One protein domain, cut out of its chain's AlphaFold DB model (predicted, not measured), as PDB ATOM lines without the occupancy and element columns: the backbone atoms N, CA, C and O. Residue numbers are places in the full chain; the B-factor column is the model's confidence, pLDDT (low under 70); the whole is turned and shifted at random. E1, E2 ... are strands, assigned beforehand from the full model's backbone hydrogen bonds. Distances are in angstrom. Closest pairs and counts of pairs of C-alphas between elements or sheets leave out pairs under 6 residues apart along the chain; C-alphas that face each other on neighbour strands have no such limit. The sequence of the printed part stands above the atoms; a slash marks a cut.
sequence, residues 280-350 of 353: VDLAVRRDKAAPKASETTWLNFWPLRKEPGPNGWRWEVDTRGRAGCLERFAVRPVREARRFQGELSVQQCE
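What this domain is: This is residues 280 to 350 of the 353 residues of an uncharacterized protein of Desulfovibrio sp. FSS-1 (UniProt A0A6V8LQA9). One twisted sheet of five strands makes the body, and the long link of residues 297 to 312 crosses one of its faces from edge strand E2 to edge strand E3. The printed part has 71 residues with no named helix and strands E1 to E5 in chain order. The sheet, E2 E1 E5 E4 E3, is mixed, and the class is all strand. The whole is compact, with a radius of gyration of the C-alphas of 12.5 A and spans of 39 by 27 by 20 A.

Where its parts are: E5, residues 339 to 347, is 25.4 A from first to last C-alpha, and E4, residues 326 to 334, 25.8 A. E1 is residues 280 to 286, E2 292 to 296 and E3 313 to 318. C-alpha 280 is at (-5.626, -85.178, 91.505), C-alpha 347 at (-3.099, -83.922, 71.273).

How they stand to each other: E1 and E5 are parallel at 15 degrees; N 283 and O 342, 2.9 A, are within hydrogen-bond range. So are N 282 and O 294, 2.8 A, in the antiparallel hairpin E1 and E2. E3 E4 E5 form a meander, each strand the antiparallel neighbour of the one before, with N 330 and O 343 at 3.0 A and N 329 and O 315 at 2.9 A. E2 and E3 are apart.

The domain as a whole: The C-alphas farthest apart, of Gly 321 and Glu 336, are 40.4 A apart. The printed part has no cut; pLDDT is under 70 at residues 305 to 306.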
ATOM      1  N   VAL A 280      -5.123 -85.884  92.678       98.00
ATOM      2  CA  VAL A 280      -5.626 -85.178  91.505       98.00
ATOM      3  C   VAL A 280      -6.497 -86.132  90.696       98.00
ATOM      4  O   VAL A 280      -5.997 -87.108  90.133       98.00
ATOM      5  N   ASP A 281      -7.782 -85.805  90.574       98.25
ATOM      6  CA  ASP A 281      -8.676 -86.479  89.635       98.25
ATOM      7  C   ASP A 281      -8.623 -85.757  88.282       98.25
ATOM      8  O   ASP A 281      -8.933 -84.566  88.174       98.25
ATOM      9  N   LEU A 282      -8.262 -86.476  87.226       98.12
ATOM     10  CA  LEU A 282      -8.199 -85.958  85.865       98.12
ATOM     11  C   LEU A 282      -9.210 -86.651  84.957       98.12
ATOM     12  O   LEU A 282      -9.272 -87.877  84.881       98.12
ATOM     13  N   ALA A 283      -9.926 -85.857  84.168       98.19
ATOM     14  CA  ALA A 283     -10.557 -86.323  82.943       98.19
ATOM     15  C   ALA A 283      -9.548 -86.210  81.786       98.19
ATOM     16  O   ALA A 283      -9.303 -85.127  81.248       98.19
ATOM     17  N   VAL A 284      -8.936 -87.333  81.409       97.56
ATOM     18  CA  VAL A 284      -7.892 -87.401  80.380       97.56
ATOM     19  C   VAL A 284      -8.518 -87.630  79.008       97.56
ATOM     20  O   VAL A 284      -9.125 -88.671  78.754       97.56
ATOM     21  N   ARG A 285      -8.338 -86.681  78.092       97.19
ATOM     22  CA  ARG A 285      -8.805 -86.745  76.705       97.19
ATOM     23  C   ARG A 285      -7.619 -86.848  75.754       97.19
ATOM     24  O   ARG A 285      -6.836 -85.909  75.654       97.19
ATOM     25  N   ARG A 286      -7.515 -87.960  75.025       95.25
ATOM     26  CA  ARG A 286      -6.527 -88.146  73.950       95.25
ATOM     27  C   ARG A 286      -7.200 -87.921  72.598       95.25
ATOM     28  O   ARG A 286      -8.177 -88.598  72.283       95.25
ATOM     29  N   ASP A 287      -6.716 -86.946  71.838       90.06
ATOM     30  CA  ASP A 287      -7.279 -86.528  70.551       90.06
ATOM     31  C   ASP A 287      -8.809 -86.320  70.608       90.06
ATOM     32  O   ASP A 287      -9.312 -85.525  71.405       90.06
ATOM     33  N   LYS A 288      -9.564 -87.032  69.760       89.38
ATOM     34  CA  LYS A 288     -11.034 -86.973  69.679       89.38
ATOM     35  C   LYS A 288     -11.734 -88.045  70.525       89.38
ATOM     36  O   LYS A 288     -12.951 -88.187  70.421       89.38
ATOM     37  N   ALA A 289     -10.999 -88.817  71.327       92.56
ATOM     38  CA  ALA A 289     -11.588 -89.861  72.159       92.56
ATOM     39  C   ALA A 289     -12.420 -89.273  73.311       92.56
ATOM     40  O   ALA A 289     -12.219 -88.133  73.737       92.56
ATOM     41  N   ALA A 290     -13.339 -90.076  73.847       94.75
ATOM     42  CA  ALA A 290     -14.042 -89.730  75.076       94.75
ATOM     43  C   ALA A 290     -13.046 -89.598  76.251       94.75
ATOM     44  O   ALA A 290     -12.078 -90.366  76.309       94.75
ATOM     45  N   PRO A 291     -13.264 -88.658  77.191       96.00
ATOM     46  CA  PRO A 291     -12.435 -88.544  78.385       96.00
ATOM     47  C   PRO A 291     -12.450 -89.830  79.220       96.00
ATOM     48  O   PRO A 291     -13.502 -90.438  79.410       96.00
ATOM     49  N   LYS A 292     -11.291 -90.213  79.757       97.50
ATOM     50  CA  LYS A 292     -11.143 -91.293  80.739       97.50
ATOM     51  C   LYS A 292     -10.748 -90.707  82.088       97.50
ATOM     52  O   LYS A 292      -9.858 -89.863  82.145       97.50
ATOM     53  N   ALA A 293     -11.398 -91.160  83.155       97.50
ATOM     54  CA  ALA A 293     -11.007 -90.798  84.511       97.50
ATOM     55  C   ALA A 293      -9.636 -91.404  84.848       97.50
ATOM     56  O   ALA A 293      -9.363 -92.557  84.513       97.50
ATOM     57  N   SER A 294      -8.792 -90.617  85.504       96.88
ATOM     58  CA  SER A 294      -7.491 -91.020  86.026       96.88
ATOM     59  C   SER A 294      -7.275 -90.342  87.372       96.88
ATOM     60  O   SER A 294      -7.603 -89.170  87.519       96.88
ATOM     61  N   GLU A 295      -6.685 -91.052  88.325       97.25
ATOM     62  CA  GLU A 295      -6.237 -90.489  89.600       97.25
ATOM     63  C   GLU A 295      -4.706 -90.504  89.626       97.25
ATOM     64  O   GLU A 295      -4.081 -91.457  89.158       97.25
ATOM     65  N   THR A 296      -4.092 -89.433  90.117       96.94
ATOM     66  CA  THR A 296      -2.639 -89.329  90.303       96.94
ATOM     67  C   THR A 296      -2.337 -88.406  91.475       96.94
ATOM     68  O   THR A 296      -3.162 -87.582  91.849       96.94
ATOM     69  N   THR A 297      -1.145 -88.496  92.048       96.62
ATOM     70  CA  THR A 297      -0.627 -87.500  93.000       96.62
ATOM     71  C   THR A 297       0.469 -86.628  92.389       96.62
ATOM     72  O   THR A 297       0.942 -85.701  93.040       96.62
ATOM     73  N   TRP A 298       0.855 -86.888  91.136       96.62
ATOM     74  CA  TRP A 298       1.954 -86.220  90.444       96.62
ATOM     75  C   TRP A 298       1.518 -85.709  89.066       96.62
ATOM     76  O   TRP A 298       0.960 -86.469  88.272       96.62
ATOM     77  N   LEU A 299       1.796 -84.432  88.773       95.25
ATOM     78  CA  LEU A 299       1.518 -83.780  87.485       95.25
ATOM     79  C   LEU A 299       2.775 -83.141  86.889       95.25
ATOM     80  O   LEU A 299       3.637 -82.653  87.616       95.25
ATOM     81  N   ASN A 300       2.856 -83.092  85.560       92.12
ATOM     82  CA  ASN A 300       3.993 -82.511  84.848       92.12
ATOM     83  C   ASN A 300       3.979 -80.966  84.926       92.12
ATOM     84  O   ASN A 300       2.970 -80.346  84.598       92.12
ATOM     85  N   PHE A 301       5.091 -80.344  85.334       84.69
ATOM     86  CA  PHE A 301       5.322 -78.889  85.457       84.69
ATOM     87  C   PHE A 301       4.359 -78.092  86.370       84.69
ATOM     88  O   PHE A 301       4.245 -76.867  86.257       84.69
ATOM     89  N   TRP A 302       3.687 -78.746  87.313       79.94
ATOM     90  CA  TRP A 302       2.733 -78.118  88.240       79.94
ATOM     91  C   TRP A 302       3.329 -77.922  89.644       79.94
ATOM     92  O   TRP A 302       4.074 -78.776  90.063       79.94
ATOM     93  N   PRO A 303       3.028 -76.895  90.453       74.81
ATOM     94  CA  PRO A 303       2.522 -75.562  90.158       74.81
ATOM     95  C   PRO A 303       3.687 -74.562  89.966       74.81
ATOM     96  O   PRO A 303       3.748 -73.518  90.617       74.81
ATOM     97  N   LEU A 304       4.648 -74.877  89.090       73.00
ATOM     98  CA  LEU A 304       5.931 -74.157  89.027       73.00
ATOM     99  C   LEU A 304       5.861 -72.778  88.371       73.00
ATOM    100  O   LEU A 304       6.692 -71.921  88.649       73.00
ATOM    101  N   ARG A 305       4.897 -72.560  87.468       64.12
ATOM    102  CA  ARG A 305       4.973 -71.431  86.528       64.12
ATOM    103  C   ARG A 305       4.104 -70.227  86.875       64.12
ATOM    104  O   ARG A 305       4.471 -69.124  86.481       64.12
ATOM    105  N   LYS A 306       2.967 -70.393  87.566       69.62
ATOM    106  CA  LYS A 306       2.043 -69.290  87.900       69.62
ATOM    107  C   LYS A 306       1.212 -69.595  89.144       69.62
ATOM    108  O   LYS A 306       0.828 -70.745  89.361       69.62
ATOM    109  N   GLU A 307       0.889 -68.543  89.897       74.44
ATOM    110  CA  GLU A 307      -0.194 -68.583  90.884       74.44
ATOM    111  C   GLU A 307      -1.499 -69.051  90.215       74.44
ATOM    112  O   GLU A 307      -1.709 -68.762  89.026       74.44
ATOM    113  N   PRO A 308      -2.375 -69.772  90.937       80.62
ATOM    114  CA  PRO A 308      -3.690 -70.104  90.409       80.62
ATOM    115  C   PRO A 308      -4.432 -68.834  89.993       80.62
ATOM    116  O   PRO A 308      -4.466 -67.837  90.714       80.62
ATOM    117  N   GLY A 309      -5.070 -68.876  88.823       80.12
ATOM    118  CA  GLY A 309      -6.090 -67.888  88.497       80.12
ATOM    119  C   GLY A 309      -7.378 -68.158  89.287       80.12
ATOM    120  O   GLY A 309      -7.500 -69.199  89.938       80.12
ATOM    121  N   PRO A 310      -8.410 -67.306  89.145       80.19
ATOM    122  CA  PRO A 310      -9.717 -67.517  89.785       80.19
ATOM    123  C   PRO A 310     -10.364 -68.879  89.475       80.19
ATOM    124  O   PRO A 310     -11.208 -69.353  90.223       80.19
ATOM    125  N   ASN A 311      -9.957 -69.511  88.369       82.88
ATOM    126  CA  ASN A 311     -10.459 -70.803  87.898       82.88
ATOM    127  C   ASN A 311      -9.429 -71.943  88.043       82.88
ATOM    128  O   ASN A 311      -9.535 -72.944  87.335       82.88
ATOM    129  N   GLY A 312      -8.419 -71.780  88.904       90.06
ATOM    130  CA  GLY A 312      -7.335 -72.743  89.105       90.06
ATOM    131  C   GLY A 312      -6.135 -72.538  88.173       90.06
ATOM    132  O   GLY A 312      -5.903 -71.449  87.641       90.06
ATOM    133  N   TRP A 313      -5.349 -73.595  87.983       92.19
ATOM    134  CA  TRP A 313      -4.149 -73.616  87.146       92.19
ATOM    135  C   TRP A 313      -4.483 -74.037  85.722       92.19
ATOM    136  O   TRP A 313      -5.229 -74.990  85.488       92.19
ATOM    137  N   ARG A 314      -3.866 -73.354  84.759       92.94
ATOM    138  CA  ARG A 314      -3.857 -73.750  83.351       92.94
ATOM    139  C   ARG A 314      -2.450 -73.620  82.808       92.94
ATOM    140  O   ARG A 314      -1.839 -72.559  82.947       92.94
ATOM    141  N   TRP A 315      -1.947 -74.682  82.200       93.31
ATOM    142  CA  TRP A 315      -0.637 -74.679  81.563       93.31
ATOM    143  C   TRP A 315      -0.589 -75.694  80.431       93.31
ATOM    144  O   TRP A 315      -1.441 -76.578  80.321       93.31
ATOM    145  N   GLU A 316       0.412 -75.526  79.579       93.81
ATOM    146  CA  GLU A 316       0.675 -76.415  78.460       93.81
ATOM    147  C   GLU A 316       2.104 -76.940  78.569       93.81
ATOM    148  O   GLU A 316       3.014 -76.211  78.983       93.81
ATOM    149  N   VAL A 317       2.287 -78.203  78.202       92.12
ATOM    150  CA  VAL A 317       3.592 -78.836  78.048       92.12
ATOM    151  C   VAL A 317       3.672 -79.316  76.610       92.12
ATOM    152  O   VAL A 317       2.927 -80.201  76.192       92.12
ATOM    153  N   ASP A 318       4.548 -78.688  75.836       92.88
ATOM    154  CA  ASP A 318       4.764 -79.049  74.445       92.88
ATOM    155  C   ASP A 318       6.007 -79.924  74.331       92.88
ATOM    156  O   ASP A 318       7.134 -79.453  74.481       92.88
ATOM    157  N   THR A 319       5.781 -81.215  74.104       91.75
ATOM    158  CA  THR A 319       6.847 -82.202  73.894       91.75
ATOM    159  C   THR A 319       6.934 -82.673  72.440       91.75
ATOM    160  O   THR A 319       7.627 -83.646  72.146       91.75
ATOM    161  N   ARG A 320       6.261 -81.973  71.513       91.81
ATOM    162  CA  ARG A 320       6.399 -82.204  70.068       91.81
ATOM    163  C   ARG A 320       7.829 -81.854  69.627       91.81
ATOM    164  O   ARG A 320       8.444 -80.932  70.164       91.81
ATOM    165  N   GLY A 321       8.384 -82.607  68.686       87.56
ATOM    166  CA  GLY A 321       9.792 -82.585  68.290       87.56
ATOM    167  C   GLY A 321      10.701 -83.469  69.151       87.56
ATOM    168  O   GLY A 321      11.923 -83.406  69.016       87.56
ATOM    169  N   ARG A 322      10.126 -84.245  70.077       87.25
ATOM    170  CA  ARG A 322      10.840 -85.153  70.993       87.25
ATOM    171  C   ARG A 322      10.063 -86.455  71.225       87.25
ATOM    172  O   ARG A 322      10.100 -86.987  72.333       87.25
ATOM    173  N   ALA A 323       9.335 -86.928  70.209       87.12
ATOM    174  CA  ALA A 323       8.476 -88.118  70.288       87.12
ATOM    175  C   ALA A 323       7.402 -88.026  71.394       87.12
ATOM    176  O   ALA A 323       7.008 -89.022  72.001       87.12
ATOM    177  N   GLY A 324       6.957 -86.803  71.689       91.19
ATOM    178  CA  GLY A 324       5.963 -86.511  72.710       91.19
ATOM    179  C   GLY A 324       4.646 -85.996  72.130       91.19
ATOM    180  O   GLY A 324       4.374 -86.091  70.934       91.19
ATOM    181  N   CYS A 325       3.814 -85.431  73.001       94.44
ATOM    182  CA  CYS A 325       2.531 -84.826  72.657       94.44
ATOM    183  C   CYS A 325       2.466 -83.364  73.123       94.44
ATOM    184  O   CYS A 325       3.279 -82.893  73.925       94.44
ATOM    185  N   LEU A 326       1.441 -82.650  72.663       95.31
ATOM    186  CA  LEU A 326       1.008 -81.411  73.293       95.31
ATOM    187  C   LEU A 326       0.011 -81.734  74.408       95.31
ATOM    188  O   LEU A 326      -1.092 -82.219  74.143       95.31
ATOM    189  N   GLU A 327       0.394 -81.446  75.647       95.50
ATOM    190  CA  GLU A 327      -0.433 -81.639  76.835       95.50
ATOM    191  C   GLU A 327      -0.977 -80.298  77.325       95.50
ATOM    192  O   GLU A 327      -0.231 -79.334  77.484       95.50
ATOM    193  N   ARG A 328      -2.281 -80.230  77.590       95.88
ATOM    194  CA  ARG A 328      -2.940 -79.057  78.174       95.88
ATOM    195  C   ARG A 328      -3.657 -79.451  79.445       95.88
ATOM    196  O   ARG A 328      -4.555 -80.291  79.408       95.88
ATOM    197  N   PHE A 329      -3.295 -78.799  80.536       95.62
ATOM    198  CA  PHE A 329      -3.867 -79.038  81.849       95.62
ATOM    199  C   PHE A 329      -4.792 -77.888  82.242       95.62
ATOM    200  O   PHE A 329      -4.488 -76.715  82.010       95.62
ATOM    201  N   ALA A 330      -5.910 -78.228  82.875       95.44
ATOM    202  CA  ALA A 330      -6.781 -77.289  83.565       95.44
ATOM    203  C   ALA A 330      -7.229 -77.923  84.881       95.44
ATOM    204  O   ALA A 330      -8.085 -78.802  84.877       95.44
ATOM    205  N   VAL A 331      -6.632 -77.503  85.994       96.12
ATOM    206  CA  VAL A 331      -6.803 -78.128  87.313       96.12
ATOM    207  C   VAL A 331      -7.248 -77.074  88.318       96.12
ATOM    208  O   VAL A 331      -6.784 -75.939  88.268       96.12
ATOM    209  N   ARG A 332      -8.138 -77.426  89.242       95.44
ATOM    210  CA  ARG A 332      -8.615 -76.544  90.315       95.44
ATOM    211  C   ARG A 332      -8.702 -77.302  91.641       95.44
ATOM    212  O   ARG A 332      -8.881 -78.521  91.614       95.44
ATOM    213  N   PRO A 333      -8.609 -76.612  92.784       94.88
ATOM    214  CA  PRO A 333      -8.802 -77.260  94.070       94.88
ATOM    215  C   PRO A 333     -10.288 -77.570  94.297       94.88
ATOM    216  O   PRO A 333     -11.174 -76.841  93.838       94.88
ATOM    217  N   VAL A 334     -10.560 -78.664  95.004       95.25
ATOM    218  CA  VAL A 334     -11.885 -79.065  95.499       95.25
ATOM    219  C   VAL A 334     -11.740 -79.339  96.989       95.25
ATOM    220  O   VAL A 334     -11.433 -80.458  97.408       95.25
ATOM    221  N   ARG A 335     -11.896 -78.280  97.787       89.31
ATOM    222  CA  ARG A 335     -11.494 -78.239  99.202       89.31
ATOM    223  C   ARG A 335     -12.234 -79.256 100.049       89.31
ATOM    224  O   ARG A 335     -11.619 -79.994 100.807       89.31
ATOM    225  N   GLU A 336     -13.541 -79.372  99.850       90.00
ATOM    226  CA  GLU A 336     -14.395 -80.305 100.588       90.00
ATOM    227  C   GLU A 336     -13.965 -81.761 100.349       90.00
ATOM    228  O   GLU A 336     -14.048 -82.609 101.237       90.00
ATOM    229  N   ALA A 337     -13.458 -82.046  99.145       93.88
ATOM    230  CA  ALA A 337     -12.970 -83.361  98.748       93.88
ATOM    231  C   ALA A 337     -11.459 -83.552  98.978       93.88
ATOM    232  O   ALA A 337     -10.963 -84.656  98.731       93.88
ATOM    233  N   ARG A 338     -10.755 -82.511  99.457       94.00
ATOM    234  CA  ARG A 338      -9.311 -82.476  99.761       94.00
ATOM    235  C   ARG A 338      -8.464 -83.015  98.622       94.00
ATOM    236  O   ARG A 338      -7.660 -83.931  98.786       94.00
ATOM    237  N   ARG A 339      -8.719 -82.486  97.436       96.62
ATOM    238  CA  ARG A 339      -8.090 -82.932  96.200       96.62
ATOM    239  C   ARG A 339      -8.101 -81.827  95.172       96.62
ATOM    240  O   ARG A 339      -8.792 -80.819  95.316       96.62
ATOM    241  N   PHE A 340      -7.401 -82.081  94.089       96.94
ATOM    242  CA  PHE A 340      -7.509 -81.307  92.874       96.94
ATOM    243  C   PHE A 340      -8.350 -82.065  91.856       96.94
ATOM    244  O   PHE A 340      -8.370 -83.294  91.836       96.94
ATOM    245  N   GLN A 341      -9.069 -81.331  91.015       97.62
ATOM    246  CA  GLN A 341      -9.829 -81.909  89.913       97.62
ATOM    247  C   GLN A 341      -9.607 -81.107  88.644       97.62
ATOM    248  O   GLN A 341      -9.494 -79.879  88.686       97.62
ATOM    249  N   GLY A 342      -9.562 -81.789  87.507       96.75
ATOM    250  CA  GLY A 342      -9.290 -81.115  86.254       96.75
ATOM    251  C   GLY A 342      -9.416 -81.966  85.007       96.75
ATOM    252  O   GLY A 342      -9.881 -83.103  85.022       96.75
ATOM    253  N   GLU A 343      -8.969 -81.377  83.908       97.56
ATOM    254  CA  GLU A 343      -8.874 -82.021  82.607       97.56
ATOM    255  C   GLU A 343      -7.421 -82.025  82.130       97.56
ATOM    256  O   GLU A 343      -6.676 -81.063  82.339       97.56
ATOM    257  N   LEU A 344      -7.048 -83.105  81.445       97.38
ATOM    258  CA  LEU A 344      -5.816 -83.213  80.672       97.38
ATOM    259  C   LEU A 344      -6.194 -83.509  79.222       97.38
ATOM    260  O   LEU A 344      -6.722 -84.580  78.928       97.38
ATOM    261  N   SER A 345      -5.912 -82.584  78.307       97.44
ATOM    262  CA  SER A 345      -6.007 -82.851  76.872       97.44
ATOM    263  C   SER A 345      -4.628 -83.168  76.310       97.44
ATOM    264  O   SER A 345      -3.727 -82.342  76.389       97.44
ATOM    265  N   VAL A 346      -4.492 -84.347  75.712       96.31
ATOM    266  CA  VAL A 346      -3.296 -84.794  74.996       96.31
ATOM    267  C   VAL A 346      -3.624 -84.805  73.509       96.31
ATOM    268  O   VAL A 346      -4.600 -85.437  73.099       96.31
ATOM    269  N   GLN A 347      -2.858 -84.076  72.707       95.38
ATOM    270  CA  GLN A 347      -3.099 -83.922  71.273       95.38
ATOM    271  C   GLN A 347      -1.788 -83.985  70.499       95.38
ATOM    272  O   GLN A 347      -0.731 -83.676  71.049       95.38
ATOM    273  N   GLN A 348      -1.888 -84.276  69.199       90.44
ATOM    274  CA  GLN A 348      -0.776 -84.111  68.253       90.44
ATOM    275  C   GLN A 348       0.484 -84.859  68.709       90.44
ATOM    276  O   GLN A 348       1.572 -84.291  68.746       90.44
ATOM    277  N   CYS A 349       0.305 -86.115  69.111       90.31
ATOM    278  CA  CYS A 349       1.418 -86.980  69.456       90.31
ATOM    279  C   CYS A 349       2.200 -87.336  68.192       90.31
ATOM    280  O   CYS A 349       1.606 -87.747  67.191       90.31
ATOM    281  N   GLU A 350       3.516 -87.187  68.243       86.00
ATOM    282  CA  GLU A 350       4.381 -87.735  67.207       86.00
ATOM    283  C   GLU A 350       4.396 -89.266  67.331       86.00
ATOM    284  O   GLU A 350       4.378 -89.784  68.453       86.00
TER     285      GLU A 350